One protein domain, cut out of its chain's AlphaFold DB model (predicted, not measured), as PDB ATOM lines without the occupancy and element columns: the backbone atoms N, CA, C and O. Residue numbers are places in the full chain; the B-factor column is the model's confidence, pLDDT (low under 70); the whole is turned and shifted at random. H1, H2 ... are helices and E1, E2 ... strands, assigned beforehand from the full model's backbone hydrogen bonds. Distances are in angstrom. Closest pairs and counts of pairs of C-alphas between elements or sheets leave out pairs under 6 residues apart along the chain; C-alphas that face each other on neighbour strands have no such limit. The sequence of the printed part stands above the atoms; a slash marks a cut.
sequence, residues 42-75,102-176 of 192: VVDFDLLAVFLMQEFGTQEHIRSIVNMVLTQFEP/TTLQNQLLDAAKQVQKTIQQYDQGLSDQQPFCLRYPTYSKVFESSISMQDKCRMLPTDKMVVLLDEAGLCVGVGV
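Overview. This is residues 42 to 75 and 102 to 176 of the 192 residues of an uncharacterized protein of Puccinia graminis f. sp. tritici (strain CRL 75-36-700-3 / race SCCL) (UniProt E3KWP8). A cluster of three helices packed at steep to right angles, H1, H2 and H3, makes one end of an elongated model, and a two-stranded hairpin, E1 and E2, lies toward the other. H5 starts beside H1 and points away from the cluster, and from it a wide loop, residues 150 to 161, swings round to the hairpin; residues 147 to 155 stand free. The printed part has 109 residues, with named elements in the order H1, H2, H3, H4, H5, E1, E2; the sheet, E1 - E2, is antiparallel, and the class is mostly helix. The whole is compact, with a radius of gyration of the C-alphas of 15.1 A, and spans 49 by 29 by 27 A.

Along the chain. Strand E1 is residues 162 to 165, 9.8 A long, beginning at C-alpha 162 (-16.056, -53.615, -18.460). E2 is residues 171 to 175, 11.3 A, ending at C-alpha 175 (-17.824, -57.554, -20.599). Helix H1 is residues 47 to 56, 14.9 A, beginning at C-alpha 47 (-30.248, -45.948, -25.815). H3, the longest helix, is residues 103 to 123, 30.1 A. H2 is residues 62 to 73, 16.2 A; H5 is residues 139 to 149, 15.1 A; H4 is residues 132 to 135, 5.0 A.

Arrangement. E1 and E2 form a hairpin, antiparallel at 167 degrees, with N 164 and O 173 within hydrogen-bond range at 2.8 A and N 172 and O 164 at 2.9 A. The closest C-alphas of E2 and H1 are those of Val 172 and Leu 47, 7.4 A apart. H1 and H3 are the hubs, touching three helices each, and the helix packing is mostly crossed, with 0 of 4 pairs at a shallow tilt. H3 touches H1 with residues 108 to 115 alone, closest at the C-alphas of Ala 111 and Leu 48, 5.3 A, at a steep tilt of 63 degrees, opposite ways. H2 and H3 touch at a steep tilt of 49 degrees, opposite ways; the closest C-alphas, of Val 66 and Ala 112, are 5.0 A apart. H2 touches H1 with residues 62 to 66 alone, about perpendicular at 76 degrees; the closest C-alphas, of Ile 62 and Met 53, are 6.5 A apart. H5 touches H1 at a steep tilt of 48 degrees, opposite ways, with the C-alphas of Tyr 139 and Met 53 closest at 5.2 A. H4 only just touches H3, with 3 pairs of C-alphas within 8 A, the closest those of Leu 134 and Ile 119 at 7.6 A. H4 and H5 are near each other; H3 and E1, for instance, are apart. Every O i to N i+4 pair is within hydrogen-bond range in H2, H3 and H5, and 5 of 6 in H1; H4 is too short for such a pair.

Size, cuts and confidence. The two C-alphas farthest apart, of Pro 75 and Asp 159, are 48.7 A apart. Residues 76 to 101 are not printed, and C-alphas 75 and 102 are 14.3 A apart across the cut. The link from H5 to E1 is long. Mean pLDDT of the printed part is 92.7; residue 75 is under 70.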
ATOM      1  N   VAL A  42     -18.153 -44.589 -20.866       94.94
ATOM      2  CA  VAL A  42     -19.315 -43.933 -21.476       94.94
ATOM      3  C   VAL A  42     -19.136 -43.952 -22.989       94.94
ATOM      4  O   VAL A  42     -18.139 -43.448 -23.505       94.94
ATOM      5  N   VAL A  43     -20.087 -44.553 -23.697       92.62
ATOM      6  CA  VAL A  43     -20.092 -44.621 -25.157       92.62
ATOM      7  C   VAL A  43     -20.849 -43.439 -25.753       92.62
ATOM      8  O   VAL A  43     -21.799 -42.928 -25.164       92.62
ATOM      9  N   ASP A  44     -20.439 -43.031 -26.953       91.56
ATOM     10  CA  ASP A  44     -21.118 -42.011 -27.754       91.56
ATOM     11  C   ASP A  44     -22.427 -42.570 -28.353       91.56
ATOM     12  O   ASP A  44     -22.517 -42.873 -29.546       91.56
ATOM     13  N   PHE A  45     -23.414 -42.809 -27.490       92.88
ATOM     14  CA  PHE A  45     -24.707 -43.404 -27.814       92.88
ATOM     15  C   PHE A  45     -25.752 -43.002 -26.766       92.88
ATOM     16  O   PHE A  45     -25.404 -42.749 -25.615       92.88
ATOM     17  N   ASP A  46     -27.031 -42.984 -27.137       95.06
ATOM     18  CA  ASP A  46     -28.161 -42.777 -26.219       95.06
ATOM     19  C   ASP A  46     -29.232 -43.829 -26.521       95.06
ATOM     20  O   ASP A  46     -29.871 -43.808 -27.579       95.06
ATOM     21  N   LEU A  47     -29.398 -44.781 -25.601       95.06
ATOM     22  CA  LEU A  47     -30.248 -45.948 -25.815       95.06
ATOM     23  C   LEU A  47     -31.718 -45.554 -25.961       95.06
ATOM     24  O   LEU A  47     -32.424 -46.082 -26.823       95.06
ATOM     25  N   LEU A  48     -32.182 -44.625 -25.126       95.88
ATOM     26  CA  LEU A  48     -33.585 -44.220 -25.101       95.88
ATOM     27  C   LEU A  48     -33.936 -43.355 -26.304       95.88
ATOM     28  O   LEU A  48     -35.022 -43.508 -26.865       95.88
ATOM     29  N   ALA A  49     -33.023 -42.489 -26.743       95.75
ATOM     30  CA  ALA A  49     -33.220 -41.722 -27.966       95.75
ATOM     31  C   ALA A  49     -33.321 -42.637 -29.190       95.75
ATOM     32  O   ALA A  49     -34.239 -42.471 -29.993       95.75
ATOM     33  N   VAL A  50     -32.430 -43.625 -29.320       95.31
ATOM     34  CA  VAL A  50     -32.469 -44.564 -30.452       95.31
ATOM     35  C   VAL A  50     -33.729 -45.422 -30.421       95.31
ATOM     36  O   VAL A  50     -34.368 -45.573 -31.462       95.31
ATOM     37  N   PHE A  51     -34.135 -45.903 -29.242       95.12
ATOM     38  CA  PHE A  51     -35.403 -46.612 -29.064       95.12
ATOM     39  C   PHE A  51     -36.595 -45.777 -29.559       95.12
ATOM     40  O   PHE A  51     -37.385 -46.252 -30.370       95.12
ATOM     41  N   LEU A  52     -36.694 -44.504 -29.159       95.44
ATOM     42  CA  LEU A  52     -37.755 -43.613 -29.646       95.44
ATOM     43  C   LEU A  52     -37.708 -43.421 -31.165       95.44
ATOM     44  O   LEU A  52     -38.741 -43.454 -31.823       95.44
ATOM     45  N   MET A  53     -36.527 -43.214 -31.747       95.69
ATOM     46  CA  MET A  53     -36.404 -42.998 -33.192       95.69
ATOM     47  C   MET A  53     -36.797 -44.241 -34.008       95.69
ATOM     48  O   MET A  53     -37.360 -44.104 -35.092       95.69
ATOM     49  N   GLN A  54     -36.533 -45.446 -33.496       93.94
ATOM     50  CA  GLN A  54     -36.896 -46.705 -34.156       93.94
ATOM     51  C   GLN A  54     -38.413 -46.897 -34.270       93.94
ATOM     52  O   GLN A  54     -38.891 -47.381 -35.295       93.94
ATOM     53  N   GLU A  55     -39.164 -46.472 -33.255       93.19
ATOM     54  CA  GLU A  55     -40.613 -46.700 -33.169       93.19
ATOM     55  C   GLU A  55     -41.449 -45.720 -34.021       93.19
ATOM     56  O   GLU A  55     -42.593 -46.021 -34.355       93.19
ATOM     57  N   PHE A  56     -40.903 -44.557 -34.402       90.25
ATOM     58  CA  PHE A  56     -41.662 -43.474 -35.059       90.25
ATOM     59  C   PHE A  56     -41.265 -43.212 -36.519       90.25
ATOM     60  O   PHE A  56     -41.896 -42.398 -37.192       90.25
ATOM     61  N   GLY A  57     -40.268 -43.929 -37.039       86.00
ATOM     62  CA  GLY A  57     -39.878 -43.884 -38.446       86.00
ATOM     63  C   GLY A  57     -38.519 -43.237 -38.701       86.00
ATOM     64  O   GLY A  57     -37.936 -42.542 -37.874       86.00
ATOM     65  N   THR A  58     -37.983 -43.477 -39.898       89.25
ATOM     66  CA  THR A  58     -36.555 -43.261 -40.169       89.25
ATOM     67  C   THR A  58     -36.137 -41.793 -40.299       89.25
ATOM     68  O   THR A  58     -34.947 -41.490 -40.173       89.25
ATOM     69  N   GLN A  59     -37.087 -40.892 -40.560       92.81
ATOM     70  CA  GLN A  59     -36.846 -39.468 -40.833       92.81
ATOM     71  C   GLN A  59     -37.424 -38.531 -39.768       92.81
ATOM     72  O   GLN A  59     -37.193 -37.325 -39.834       92.81
ATOM     73  N   GLU A  60     -38.165 -39.060 -38.795       94.38
ATOM     74  CA  GLU A  60     -38.778 -38.227 -37.769       94.38
ATOM     75  C   GLU A  60     -37.719 -37.681 -36.810       94.38
ATOM     76  O   GLU A  60     -36.848 -38.402 -36.320       94.38
ATOM     77  N   HIS A  61     -37.782 -36.372 -36.567       97.25
ATOM     78  CA  HIS A  61     -36.831 -35.677 -35.708       97.25
ATOM     79  C   HIS A  61     -37.152 -35.944 -34.234       97.25
ATOM     80  O   HIS A  61     -38.303 -35.805 -33.815       97.25
ATOM     81  N   ILE A  62     -36.138 -36.203 -33.404       97.06
ATOM     82  CA  ILE A  62     -36.325 -36.576 -31.992       97.06
ATOM     83  C   ILE A  62     -37.197 -35.599 -31.196       97.06
ATOM     84  O   ILE A  62     -38.089 -36.023 -30.475       97.06
ATOM     85  N   ARG A  63     -37.015 -34.281 -31.371       96.81
ATOM     86  CA  ARG A  63     -37.879 -33.256 -30.751       96.81
ATOM     87  C   ARG A  63     -39.360 -33.427 -31.107       96.81
ATOM     88  O   ARG A  63     -40.210 -33.269 -30.237       96.81
ATOM     89  N   SER A  64     -39.665 -33.753 -32.363       96.25
ATOM     90  CA  SER A  64     -41.038 -33.991 -32.818       96.25
ATOM     91  C   SER A  64     -41.606 -35.258 -32.190       96.25
ATOM     92  O   SER A  64     -42.724 -35.226 -31.680       96.25
ATOM     93  N   ILE A  65     -40.816 -36.339 -32.162       96.06
ATOM     94  CA  ILE A  65     -41.191 -37.615 -31.535       96.06
ATOM     95  C   ILE A  65     -41.495 -37.407 -30.051       96.06
ATOM     96  O   ILE A  65     -42.579 -37.744 -29.584       96.06
ATOM     97  N   VAL A  66     -40.570 -36.786 -29.317       96.12
ATOM     98  CA  VAL A  66     -40.719 -36.513 -27.884       96.12
ATOM     99  C   VAL A  66     -41.965 -35.671 -27.620       96.12
ATOM    100  O   VAL A  66     -42.786 -36.042 -26.786       96.12
ATOM    101  N   ASN A  67     -42.172 -34.586 -28.371       95.50
ATOM    102  CA  ASN A  67     -43.365 -33.756 -28.222       95.50
ATOM    103  C   ASN A  67     -44.661 -34.541 -28.496       95.50
ATOM    104  O   ASN A  67     -45.646 -34.380 -27.774       95.50
ATOM    105  N   MET A  68     -44.664 -35.410 -29.510       93.88
ATOM    106  CA  MET A  68     -45.810 -36.257 -29.847       93.88
ATOM    107  C   MET A  68     -46.139 -37.235 -28.715       93.88
ATOM    108  O   MET A  68     -47.289 -37.292 -28.277       93.88
ATOM    109  N   VAL A  69     -45.133 -37.952 -28.207       93.38
ATOM    110  CA  VAL A  69     -45.288 -38.927 -27.117       93.38
ATOM    111  C   VAL A  69     -45.782 -38.241 -25.847       93.38
ATOM    112  O   VAL A  69     -46.757 -38.694 -25.251       93.38
ATOM    113  N   LEU A  70     -45.164 -37.123 -25.453       92.81
ATOM    114  CA  LEU A  70     -45.579 -36.388 -24.259       92.81
ATOM    115  C   LEU A  70     -47.009 -35.857 -24.407       92.81
ATOM    116  O   LEU A  70     -47.824 -36.036 -23.510       92.81
ATOM    117  N   THR A  71     -47.368 -35.299 -25.565       89.81
ATOM    118  CA  THR A  71     -48.730 -34.789 -25.803       89.81
ATOM    119  C   THR A  71     -49.792 -35.890 -25.740       89.81
ATOM    120  O   THR A  71     -50.907 -35.643 -25.281       89.81
ATOM    121  N   GLN A  72     -49.478 -37.093 -26.225       88.50
ATOM    122  CA  GLN A  72     -50.430 -38.207 -26.283       88.50
ATOM    123  C   GLN A  72     -50.561 -38.957 -24.957       88.50
ATOM    124  O   GLN A  72     -51.656 -39.407 -24.616       88.50
ATOM    125  N   PHE A  73     -49.456 -39.120 -24.230       85.12
ATOM    126  CA  PHE A  73     -49.386 -40.030 -23.090       85.12
ATOM    127  C   PHE A  73     -49.176 -39.328 -21.743       85.12
ATOM    128  O   PHE A  73     -49.362 -39.980 -20.712       85.12
ATOM    129  N   GLU A  74     -48.856 -38.027 -21.700       80.56
ATOM    130  CA  GLU A  74     -48.873 -37.291 -20.435       80.56
ATOM    131  C   GLU A  74     -50.307 -36.940 -20.011       80.56
ATOM    132  O   GLU A  74     -51.056 -36.311 -20.760       80.56
ATOM    133  N   PRO A  75     -50.702 -37.278 -18.772       66.44
ATOM    134  CA  PRO A  75     -52.093 -37.213 -18.329       66.44
ATOM    135  C   PRO A  75     -52.691 -35.797 -18.156       66.44
ATOM    136  O   PRO A  75     -53.782 -35.690 -17.606       66.44
ATOM    137  N   THR A 102     -50.591 -49.423 -22.391       87.19
ATOM    138  CA  THR A 102     -49.835 -50.673 -22.529       87.19
ATOM    139  C   THR A 102     -48.428 -50.518 -21.942       87.19
ATOM    140  O   THR A 102     -47.923 -49.406 -21.793       87.19
ATOM    141  N   THR A 103     -47.750 -51.632 -21.644       89.56
ATOM    142  CA  THR A 103     -46.346 -51.606 -21.186       89.56
ATOM    143  C   THR A 103     -45.447 -50.827 -22.146       89.56
ATOM    144  O   THR A 103     -44.638 -50.021 -21.696       89.56
ATOM    145  N   LEU A 104     -45.639 -51.006 -23.457       89.19
ATOM    146  CA  LEU A 104     -44.892 -50.283 -24.486       89.19
ATOM    147  C   LEU A 104     -45.156 -48.772 -24.431       89.19
ATOM    148  O   LEU A 104     -44.222 -47.985 -24.512       89.19
ATOM    149  N   GLN A 105     -46.407 -48.350 -24.236       90.25
ATOM    150  CA  GLN A 105     -46.747 -46.925 -24.121       90.25
ATOM    151  C   GLN A 105     -46.108 -46.280 -22.886       90.25
ATOM    152  O   GLN A 105     -45.613 -45.159 -22.975       90.25
ATOM    153  N   ASN A 106     -46.049 -47.002 -21.762       90.25
ATOM    154  CA  ASN A 106     -45.337 -46.535 -20.570       90.25
ATOM    155  C   ASN A 106     -43.831 -46.393 -20.838       90.25
ATOM    156  O   ASN A 106     -43.241 -45.376 -20.491       90.25
ATOM    157  N   GLN A 107     -43.219 -47.374 -21.509       93.00
ATOM    158  CA  GLN A 107     -41.800 -47.328 -21.878       93.00
ATOM    159  C   GLN A 107     -41.485 -46.158 -22.816       93.00
ATOM    160  O   GLN A 107     -40.503 -45.451 -22.600       93.00
ATOM    161  N   LEU A 108     -42.330 -45.920 -23.824       94.38
ATOM    162  CA  LEU A 108     -42.214 -44.769 -24.721       94.38
ATOM    163  C   LEU A 108     -42.310 -43.450 -23.950       94.38
ATOM    164  O   LEU A 108     -41.496 -42.553 -24.166       94.38
ATOM    165  N   LEU A 109     -43.268 -43.336 -23.029       94.31
ATOM    166  CA  LEU A 109     -43.442 -42.145 -22.204       94.31
ATOM    167  C   LEU A 109     -42.225 -41.887 -21.305       94.31
ATOM    168  O   LEU A 109     -41.748 -40.754 -21.222       94.31
ATOM    169  N   ASP A 110     -41.706 -42.923 -20.651       93.81
ATOM    170  CA  ASP A 110     -40.533 -42.812 -19.784       93.81
ATOM    171  C   ASP A 110     -39.274 -42.456 -20.582       93.81
ATOM    172  O   ASP A 110     -38.511 -41.578 -20.168       93.81
ATOM    173  N   ALA A 111     -39.092 -43.065 -21.758       95.50
ATOM    174  CA  ALA A 111     -38.017 -42.718 -22.678       95.50
ATOM    175  C   ALA A 111     -38.120 -41.254 -23.131       95.50
ATOM    176  O   ALA A 111     -37.148 -40.504 -23.034       95.50
ATOM    177  N   ALA A 112     -39.312 -40.808 -23.543       96.50
ATOM    178  CA  ALA A 112     -39.537 -39.434 -23.985       96.50
ATOM    179  C   ALA A 112     -39.251 -38.416 -22.878       96.50
ATOM    180  O   ALA A 112     -38.632 -37.390 -23.149       96.50
ATOM    181  N   LYS A 113     -39.622 -38.701 -21.625       95.38
ATOM    182  CA  LYS A 113     -39.303 -37.829 -20.481       95.38
ATOM    183  C   LYS A 113     -37.803 -37.703 -20.240       95.38
ATOM    184  O   LYS A 113     -37.323 -36.603 -19.967       95.38
ATOM    185  N   GLN A 114     -37.064 -38.807 -20.329       94.94
ATOM    186  CA  GLN A 114     -35.614 -38.786 -20.139       94.94
ATOM    187  C   GLN A 114     -34.919 -38.015 -21.262       94.94
ATOM    188  O   GLN A 114     -34.159 -37.091 -20.980       94.94
ATOM    189  N   VAL A 115     -35.262 -38.296 -22.520       95.75
ATOM    190  CA  VAL A 115     -34.700 -37.578 -23.672       95.75
ATOM    191  C   VAL A 115     -35.084 -36.094 -23.645       95.75
ATOM    192  O   VAL A 115     -34.238 -35.235 -23.890       95.75
ATOM    193  N   GLN A 116     -36.323 -35.758 -23.264       96.19
ATOM    194  CA  GLN A 116     -36.758 -34.369 -23.088       96.19
ATOM    195  C   GLN A 116     -35.923 -33.639 -22.036       96.19
ATOM    196  O   GLN A 116     -35.542 -32.490 -22.252       96.19
ATOM    197  N   LYS A 117     -35.624 -34.293 -20.909       94.44
ATOM    198  CA  LYS A 117     -34.772 -33.726 -19.860       94.44
ATOM    199  C   LYS A 117     -33.375 -33.419 -20.401       94.44
ATOM    200  O   LYS A 117     -32.882 -32.318 -20.171       94.44
ATOM    201  N   THR A 118     -32.774 -34.344 -21.145       93.69
ATOM    202  CA  THR A 118     -31.461 -34.147 -21.781       93.69
ATOM    203  C   THR A 118     -31.481 -32.969 -22.761       93.69
ATOM    204  O   THR A 118     -30.623 -32.089 -22.694       93.69
ATOM    205  N   ILE A 119     -32.501 -32.889 -23.624       95.12
ATOM    206  CA  ILE A 119     -32.676 -31.774 -24.571       95.12
ATOM    207  C   ILE A 119     -32.841 -30.442 -23.826       95.12
ATOM    208  O   ILE A 119     -32.210 -29.456 -24.191       95.12
ATOM    209  N   GLN A 120     -33.647 -30.406 -22.762       94.88
ATOM    210  CA  GLN A 120     -33.858 -29.199 -21.960       94.88
ATOM    211  C   GLN A 120     -32.587 -28.739 -21.247       94.88
ATOM    212  O   GLN A 120     -32.335 -27.540 -21.192       94.88
ATOM    213  N   GLN A 121     -31.788 -29.663 -20.711       93.19
ATOM    214  CA  GLN A 121     -30.510 -29.328 -20.080       93.19
ATOM    215  C   GLN A 121     -29.552 -28.675 -21.080       93.19
ATOM    216  O   GLN A 121     -28.926 -27.667 -20.756       93.19
ATOM    217  N   TYR A 122     -29.489 -29.199 -22.305       94.31
ATOM    218  CA  TYR A 122     -28.707 -28.591 -23.378       94.31
ATOM    219  C   TYR A 122     -29.255 -27.216 -23.791       94.31
ATOM    220  O   TYR A 122     -28.505 -26.244 -23.833       94.31
ATOM    221  N   ASP A 123     -30.568 -27.094 -24.010       94.06
ATOM    222  CA  ASP A 123     -31.210 -25.831 -24.410       94.06
ATOM    223  C   ASP A 123     -31.059 -24.724 -23.348       94.06
ATOM    224  O   ASP A 123     -31.031 -23.540 -23.680       94.06
ATOM    225  N   GLN A 124     -30.949 -25.096 -22.069       94.44
ATOM    226  CA  GLN A 124     -30.704 -24.180 -20.948       94.44
ATOM    227  C   GLN A 124     -29.222 -23.808 -20.774       94.44
ATOM    228  O   GLN A 124     -28.898 -23.031 -19.877       94.44
ATOM    229  N   GLY A 125     -28.323 -24.353 -21.600       91.12
ATOM    230  CA  GLY A 125     -26.882 -24.123 -21.497       91.12
ATOM    231  C   GLY A 125     -26.234 -24.796 -20.284       91.12
ATOM    232  O   GLY A 125     -25.190 -24.345 -19.827       91.12
ATOM    233  N   LEU A 126     -26.852 -25.849 -19.734       88.50
ATOM    234  CA  LEU A 126     -26.283 -26.631 -18.625       88.50
ATOM    235  C   LEU A 126     -25.282 -27.695 -19.103       88.50
ATOM    236  O   LEU A 126     -24.586 -28.285 -18.281       88.50
ATOM    237  N   SER A 127     -25.238 -27.957 -20.412       84.88
ATOM    238  CA  SER A 127     -24.281 -28.855 -21.055       84.88
ATOM    239  C   SER A 127     -23.583 -28.122 -22.192       84.88
ATOM    240  O   SER A 127     -24.249 -27.617 -23.095       84.88
ATOM    241  N   ASP A 128     -22.251 -28.115 -22.170       82.25
ATOM    242  CA  ASP A 128     -21.427 -27.527 -23.233       82.25
ATOM    243  C   ASP A 128     -21.391 -28.411 -24.490       82.25
ATOM    244  O   ASP A 128     -21.148 -27.933 -25.599       82.25
ATOM    245  N   GLN A 129     -21.643 -29.714 -24.328       87.94
ATOM    246  CA  GLN A 129     -21.656 -30.675 -25.423       87.94
ATOM    247  C   GLN A 129     -23.082 -30.930 -25.904       87.94
ATOM    248  O   GLN A 129     -23.999 -31.164 -25.110       87.94
ATOM    249  N   GLN A 130     -23.247 -30.935 -27.228       92.44
ATOM    250  CA  GLN A 130     -24.495 -31.330 -27.865       92.44
ATOM    251  C   GLN A 130     -24.763 -32.825 -27.612       92.44
ATOM    252  O   GLN A 130     -23.933 -33.656 -28.003       92.44
ATOM    253  N   PRO A 131     -25.910 -33.184 -27.002       94.19
ATOM    254  CA  PRO A 131     -26.223 -34.573 -26.687       94.19
ATOM    255  C   PRO A 131     -26.401 -35.401 -27.962       94.19
ATOM    256  O   PRO A 131     -26.780 -34.869 -29.015       94.19
ATOM    257  N   PHE A 132     -26.162 -36.708 -27.864       95.38
ATOM    258  CA  PHE A 132     -26.247 -37.671 -28.961       95.38
ATOM    259  C   PHE A 132     -27.549 -37.527 -29.746       95.38
ATOM    260  O   PHE A 132     -27.534 -37.405 -30.972       95.38
ATOM    261  N   CYS A 133     -28.673 -37.451 -29.033       94.56
ATOM    262  CA  CYS A 133     -29.999 -37.341 -29.626       94.56
ATOM    263  C   CYS A 133     -30.172 -36.093 -30.509       94.56
ATOM    264  O   CYS A 133     -30.969 -36.114 -31.438       94.56
ATOM    265  N   LEU A 134     -29.412 -35.017 -30.274       95.44
ATOM    266  CA  LEU A 134     -29.429 -33.811 -31.110       95.44
ATOM    267  C   LEU A 134     -28.340 -33.809 -32.193       95.44
ATOM    268  O   LEU A 134     -28.518 -33.138 -33.208       95.44
ATOM    269  N   ARG A 135     -27.239 -34.549 -32.007       95.56
ATOM    270  CA  ARG A 135     -26.216 -34.766 -33.049       95.56
ATOM    271  C   ARG A 135     -26.720 -35.698 -34.151       95.56
ATOM    272  O   ARG A 135     -26.457 -35.455 -35.328       95.56
ATOM    273  N   TYR A 136     -27.497 -36.714 -33.779       96.31
ATOM    274  CA  TYR A 136     -28.127 -37.671 -34.688       96.31
ATOM    275  C   TYR A 136     -29.650 -37.637 -34.501       96.31
ATOM    276  O   TYR A 136     -30.217 -38.518 -33.864       96.31
ATOM    277  N   PRO A 137     -30.335 -36.609 -35.033       96.06
ATOM    278  CA  PRO A 137     -31.724 -36.326 -34.676       96.06
ATOM    279  C   PRO A 137     -32.760 -37.285 -35.264       96.06
ATOM    280  O   PRO A 137     -33.923 -37.204 -34.877       96.06
ATOM    281  N   THR A 138     -32.372 -38.151 -36.200       97.00
ATOM    282  CA  THR A 138     -33.258 -39.120 -36.856       97.00
ATOM    283  C   THR A 138     -32.613 -40.500 -36.857       97.00
ATOM    284  O   THR A 138     -31.383 -40.619 -36.865       97.00
ATOM    285  N   TYR A 139     -33.429 -41.554 -36.939       96.94
ATOM    286  CA  TYR A 139     -32.903 -42.920 -36.993       96.94
ATOM    287  C   TYR A 139     -31.978 -43.142 -38.198       96.94
ATOM    288  O   TYR A 139     -30.968 -43.829 -38.079       96.94
ATOM    289  N   SER A 140     -32.264 -42.521 -39.349       96.62
ATOM    290  CA  SER A 140     -31.382 -42.610 -40.524       96.62
ATOM    291  C   SER A 140     -29.987 -42.054 -40.242       96.62
ATOM    292  O   SER A 140     -28.997 -42.645 -40.659       96.62
ATOM    293  N   LYS A 141     -29.891 -40.947 -39.493       96.38
ATOM    294  CA  LYS A 141     -28.602 -40.353 -39.116       96.38
ATOM    295  C   LYS A 141     -27.841 -41.218 -38.121       96.38
ATOM    296  O   LYS A 141     -26.626 -41.352 -38.250       96.38
ATOM    297  N   VAL A 142     -28.549 -41.840 -37.179       95.69
ATOM    298  CA  VAL A 142     -27.962 -42.850 -36.287       95.69
ATOM    299  C   VAL A 142     -27.422 -44.019 -37.109       95.69
ATOM    300  O   VAL A 142     -26.280 -44.417 -36.924       95.69
ATOM    301  N   PHE A 143     -28.201 -44.529 -38.064       94.94
ATOM    302  CA  PHE A 143     -27.803 -45.650 -38.913       94.94
ATOM    303  C   PHE A 143     -26.565 -45.340 -39.773       94.94
ATOM    304  O   PHE A 143     -25.619 -46.126 -39.788       94.94
ATOM    305  N   GLU A 144     -26.526 -44.175 -40.428       95.19
ATOM    306  CA  GLU A 144     -25.347 -43.691 -41.168       95.19
ATOM    307  C   GLU A 144     -24.105 -43.607 -40.266       95.19
ATOM    308  O   GLU A 144     -23.011 -44.027 -40.656       95.19
ATOM    309  N   SER A 145     -24.277 -43.094 -39.044       93.81
ATOM    310  CA  SER A 145     -23.200 -42.998 -38.060       93.81
ATOM    311  C   SER A 145     -22.693 -44.376 -37.634       93.81
ATOM    312  O   SER A 145     -21.487 -44.620 -37.652       93.81
ATOM    313  N   SER A 146     -23.599 -45.312 -37.351       92.62
ATOM    314  CA  SER A 146     -23.256 -46.689 -36.988       92.62
ATOM    315  C   SER A 146     -22.431 -47.385 -38.072       92.62
ATOM    316  O   SER A 146     -21.446 -48.043 -37.750       92.62
ATOM    317  N   ILE A 147     -22.763 -47.185 -39.355       94.12
ATOM    318  CA  ILE A 147     -21.959 -47.704 -40.476       94.12
ATOM    319  C   ILE A 147     -20.553 -47.088 -40.463       94.12
ATOM    320  O   ILE A 147     -19.558 -47.801 -40.551       94.12
ATOM    321  N   SER A 148     -20.451 -45.765 -40.302       93.50
ATOM    322  CA  SER A 148     -19.162 -45.056 -40.219       93.50
ATOM    323  C   SER A 148     -18.295 -45.501 -39.030       93.50
ATOM    324  O   SER A 148     -17.069 -45.348 -39.067       93.50
ATOM    325  N   MET A 149     -18.913 -46.022 -37.968       91.50
ATOM    326  CA  MET A 149     -18.240 -46.458 -36.745       91.50
ATOM    327  C   MET A 149     -17.885 -47.949 -36.724       91.50
ATOM    328  O   MET A 149     -17.085 -48.342 -35.879       91.50
ATOM    329  N   GLN A 150     -18.414 -48.758 -37.649       89.38
ATOM    330  CA  GLN A 150     -18.278 -50.220 -37.642       89.38
ATOM    331  C   GLN A 150     -16.822 -50.704 -37.521       89.38
ATOM    332  O   GLN A 150     -16.546 -51.627 -36.760       89.38
ATOM    333  N   ASP A 151     -15.888 -50.051 -38.215       90.19
ATOM    334  CA  ASP A 151     -14.470 -50.442 -38.231       90.19
ATOM    335  C   ASP A 151     -13.602 -49.637 -37.245       90.19
ATOM    336  O   ASP A 151     -12.380 -49.782 -37.206       90.19
ATOM    337  N   LYS A 152     -14.212 -48.767 -36.430       89.75
ATOM    338  CA  LYS A 152     -13.525 -47.856 -35.496       89.75
ATOM    339  C   LYS A 152     -13.578 -48.368 -34.056       89.75
ATOM    340  O   LYS A 152     -13.843 -47.616 -33.118       89.75
ATOM    341  N   CYS A 153     -13.326 -49.658 -33.876       87.31
ATOM    342  CA  CYS A 153     -13.314 -50.285 -32.559       87.31
ATOM    343  C   CYS A 153     -12.097 -49.845 -31.735       87.31
ATOM    344  O   CYS A 153     -10.971 -49.779 -32.233       87.31
ATOM    345  N   ARG A 154     -12.314 -49.609 -30.439       90.12
ATOM    346  CA  ARG A 154     -11.251 -49.372 -29.457       90.12
ATOM    347  C   ARG A 154     -11.119 -50.595 -28.559       90.12
ATOM    348  O   ARG A 154     -12.116 -51.095 -28.047       90.12
ATOM    349  N   MET A 155      -9.890 -51.045 -28.328       91.56
ATOM    350  CA  MET A 155      -9.636 -52.103 -27.352       91.56
ATOM    351  C   MET A 155      -9.876 -51.576 -25.934       91.56
ATOM    352  O   MET A 155      -9.391 -50.504 -25.569       91.56
ATOM    353  N   LEU A 156     -10.624 -52.345 -25.148       92.38
ATOM    354  CA  LEU A 156     -10.852 -52.101 -23.725       92.38
ATOM    355  C   LEU A 156     -10.040 -53.102 -22.887       92.38
ATOM    356  O   LEU A 156      -9.577 -54.110 -23.433       92.38
ATOM    357  N   PRO A 157      -9.827 -52.834 -21.585       91.88
ATOM    358  CA  PRO A 157      -9.079 -53.732 -20.711       91.88
ATOM    359  C   PRO A 157      -9.647 -55.155 -20.732       91.88
ATOM    360  O   PRO A 157     -10.851 -55.356 -20.600       91.88
ATOM    361  N   THR A 158      -8.772 -56.146 -20.896       89.50
ATOM    362  CA  THR A 158      -9.151 -57.568 -20.984       89.50
ATOM    363  C   THR A 158      -9.037 -58.302 -19.648       89.50
ATOM    364  O   THR A 158      -9.429 -59.460 -19.541       89.50
ATOM    365  N   ASP A 159      -8.447 -57.654 -18.647       89.44
ATOM    366  CA  ASP A 159      -8.163 -58.177 -17.309       89.44
ATOM    367  C   ASP A 159      -9.232 -57.795 -16.273       89.44
ATOM    368  O   ASP A 159      -9.214 -58.302 -15.152       89.44
ATOM    369  N   LYS A 160     -10.179 -56.923 -16.639       90.56
ATOM    370  CA  LYS A 160     -11.213 -56.389 -15.745       90.56
ATOM    371  C   LYS A 160     -12.595 -56.502 -16.358       90.56
ATOM    372  O   LYS A 160     -12.751 -56.607 -17.571       90.56
ATOM    373  N   MET A 161     -13.609 -56.466 -15.496       93.25
ATOM    374  CA  MET A 161     -14.987 -56.288 -15.945       93.25
ATOM    375  C   MET A 161     -15.125 -54.909 -16.578       93.25
ATOM    376  O   MET A 161     -14.648 -53.927 -16.017       93.25
ATOM    377  N   VAL A 162     -15.782 -54.845 -17.727       95.56
ATOM    378  CA  VAL A 162     -16.056 -53.615 -18.460       95.56
ATOM    379  C   VAL A 162     -17.557 -53.374 -18.445       95.56
ATOM    380  O   VAL A 162     -18.322 -54.264 -18.811       95.56
ATOM    381  N   VAL A 163     -17.981 -52.184 -18.031       95.81
ATOM    382  CA  VAL A 163     -19.381 -51.746 -18.071       95.81
ATOM    383  C   VAL A 163     -19.481 -50.578 -19.041       95.81
ATOM    384  O   VAL A 163     -18.851 -49.543 -18.839       95.81
ATOM    385  N   LEU A 164     -20.263 -50.754 -20.100       95.94
ATOM    386  CA  LEU A 164     -20.542 -49.710 -21.077       95.94
ATOM    387  C   LEU A 164     -21.809 -48.973 -20.655       95.94
ATOM    388  O   LEU A 164     -22.857 -49.602 -20.478       95.94
ATOM    389  N   LEU A 165     -21.708 -47.658 -20.503       96.62
ATOM    390  CA  LEU A 165     -22.832 -46.775 -20.218       96.62
ATOM    391  C   LEU A 165     -23.122 -45.896 -21.431       96.62
ATOM    392  O   LEU A 165     -22.192 -45.469 -22.105       96.62
ATOM    393  N   ASP A 166     -24.386 -45.604 -21.703       94.56
ATOM    394  CA  ASP A 166     -24.763 -44.560 -22.657       94.56
ATOM    395  C   ASP A 166     -24.572 -43.150 -22.056       94.56
ATOM    396  O   ASP A 166     -24.210 -43.000 -20.883       94.56
ATOM    397  N   GLU A 167     -24.828 -42.099 -22.840       91.19
ATOM    398  CA  GLU A 167     -24.719 -40.708 -22.371       91.19
ATOM    399  C   GLU A 167     -25.668 -40.374 -21.203       91.19
ATOM    400  O   GLU A 167     -25.395 -39.455 -20.428       91.19
ATOM    401  N   ALA A 168     -26.766 -41.120 -21.040       86.69
ATOM    402  CA  ALA A 168     -27.717 -40.970 -19.939       86.69
ATOM    403  C   ALA A 168     -27.328 -41.792 -18.690       86.69
ATOM    404  O   ALA A 168     -28.009 -41.718 -17.661       86.69
ATOM    405  N   GLY A 169     -26.228 -42.550 -18.749       90.69
ATOM    406  CA  GLY A 169     -25.737 -43.404 -17.668       90.69
ATOM    407  C   GLY A 169     -26.417 -44.774 -17.589       90.69
ATOM    408  O   GLY A 169     -26.289 -45.458 -16.570       90.69
ATOM    409  N   LEU A 170     -27.147 -45.191 -18.625       92.69
ATOM    410  CA  LEU A 170     -27.776 -46.505 -18.713       92.69
ATOM    411  C   LEU A 170     -26.775 -47.548 -19.195       92.69
ATOM    412  O   LEU A 170     -26.024 -47.328 -20.140       92.69
ATOM    413  N   CYS A 171     -26.789 -48.722 -18.567       93.94
ATOM    414  CA  CYS A 171     -25.932 -49.828 -18.974       93.94
ATOM    415  C   CYS A 171     -26.391 -50.403 -20.319       93.94
ATOM    416  O   CYS A 171     -27.501 -50.927 -20.423       93.94
ATOM    417  N   VAL A 172     -25.518 -50.334 -21.325       93.44
ATOM    418  CA  VAL A 172     -25.754 -50.870 -22.677       93.44
ATOM    419  C   VAL A 172     -24.997 -52.167 -22.942       93.44
ATOM    420  O   VAL A 172     -25.327 -52.899 -23.871       93.44
ATOM    421  N   GLY A 173     -23.992 -52.489 -22.125       92.62
ATOM    422  CA  GLY A 173     -23.215 -53.709 -22.291       92.62
ATOM    423  C   GLY A 173     -22.302 -54.006 -21.112       92.62
ATOM    424  O   GLY A 173     -21.835 -53.106 -20.417       92.62
ATOM    425  N   VAL A 174     -22.032 -55.294 -20.903       93.81
ATOM    426  CA  VAL A 174     -21.121 -55.776 -19.864       93.81
ATOM    427  C   VAL A 174     -20.181 -56.817 -20.458       93.81
ATOM    428  O   VAL A 174     -20.626 -57.822 -21.008       93.81
ATOM    429  N   GLY A 175     -18.879 -56.587 -20.316       92.69
ATOM    430  CA  GLY A 175     -17.824 -57.554 -20.599       92.69
ATOM    431  C   GLY A 175     -17.238 -58.091 -19.299       92.69
ATOM    432  O   GLY A 175     -16.929 -57.323 -18.391       92.69
ATOM    433  N   VAL A 176     -17.071 -59.406 -19.194       90.88
ATOM    434  CA  VAL A 176     -16.433 -60.053 -18.038       90.88
ATOM    435  C   VAL A 176     -15.140 -60.710 -18.524       90.88
ATOM    436  O   VAL A 176     -15.176 -61.397 -19.548       90.88
TER     437      VAL A 176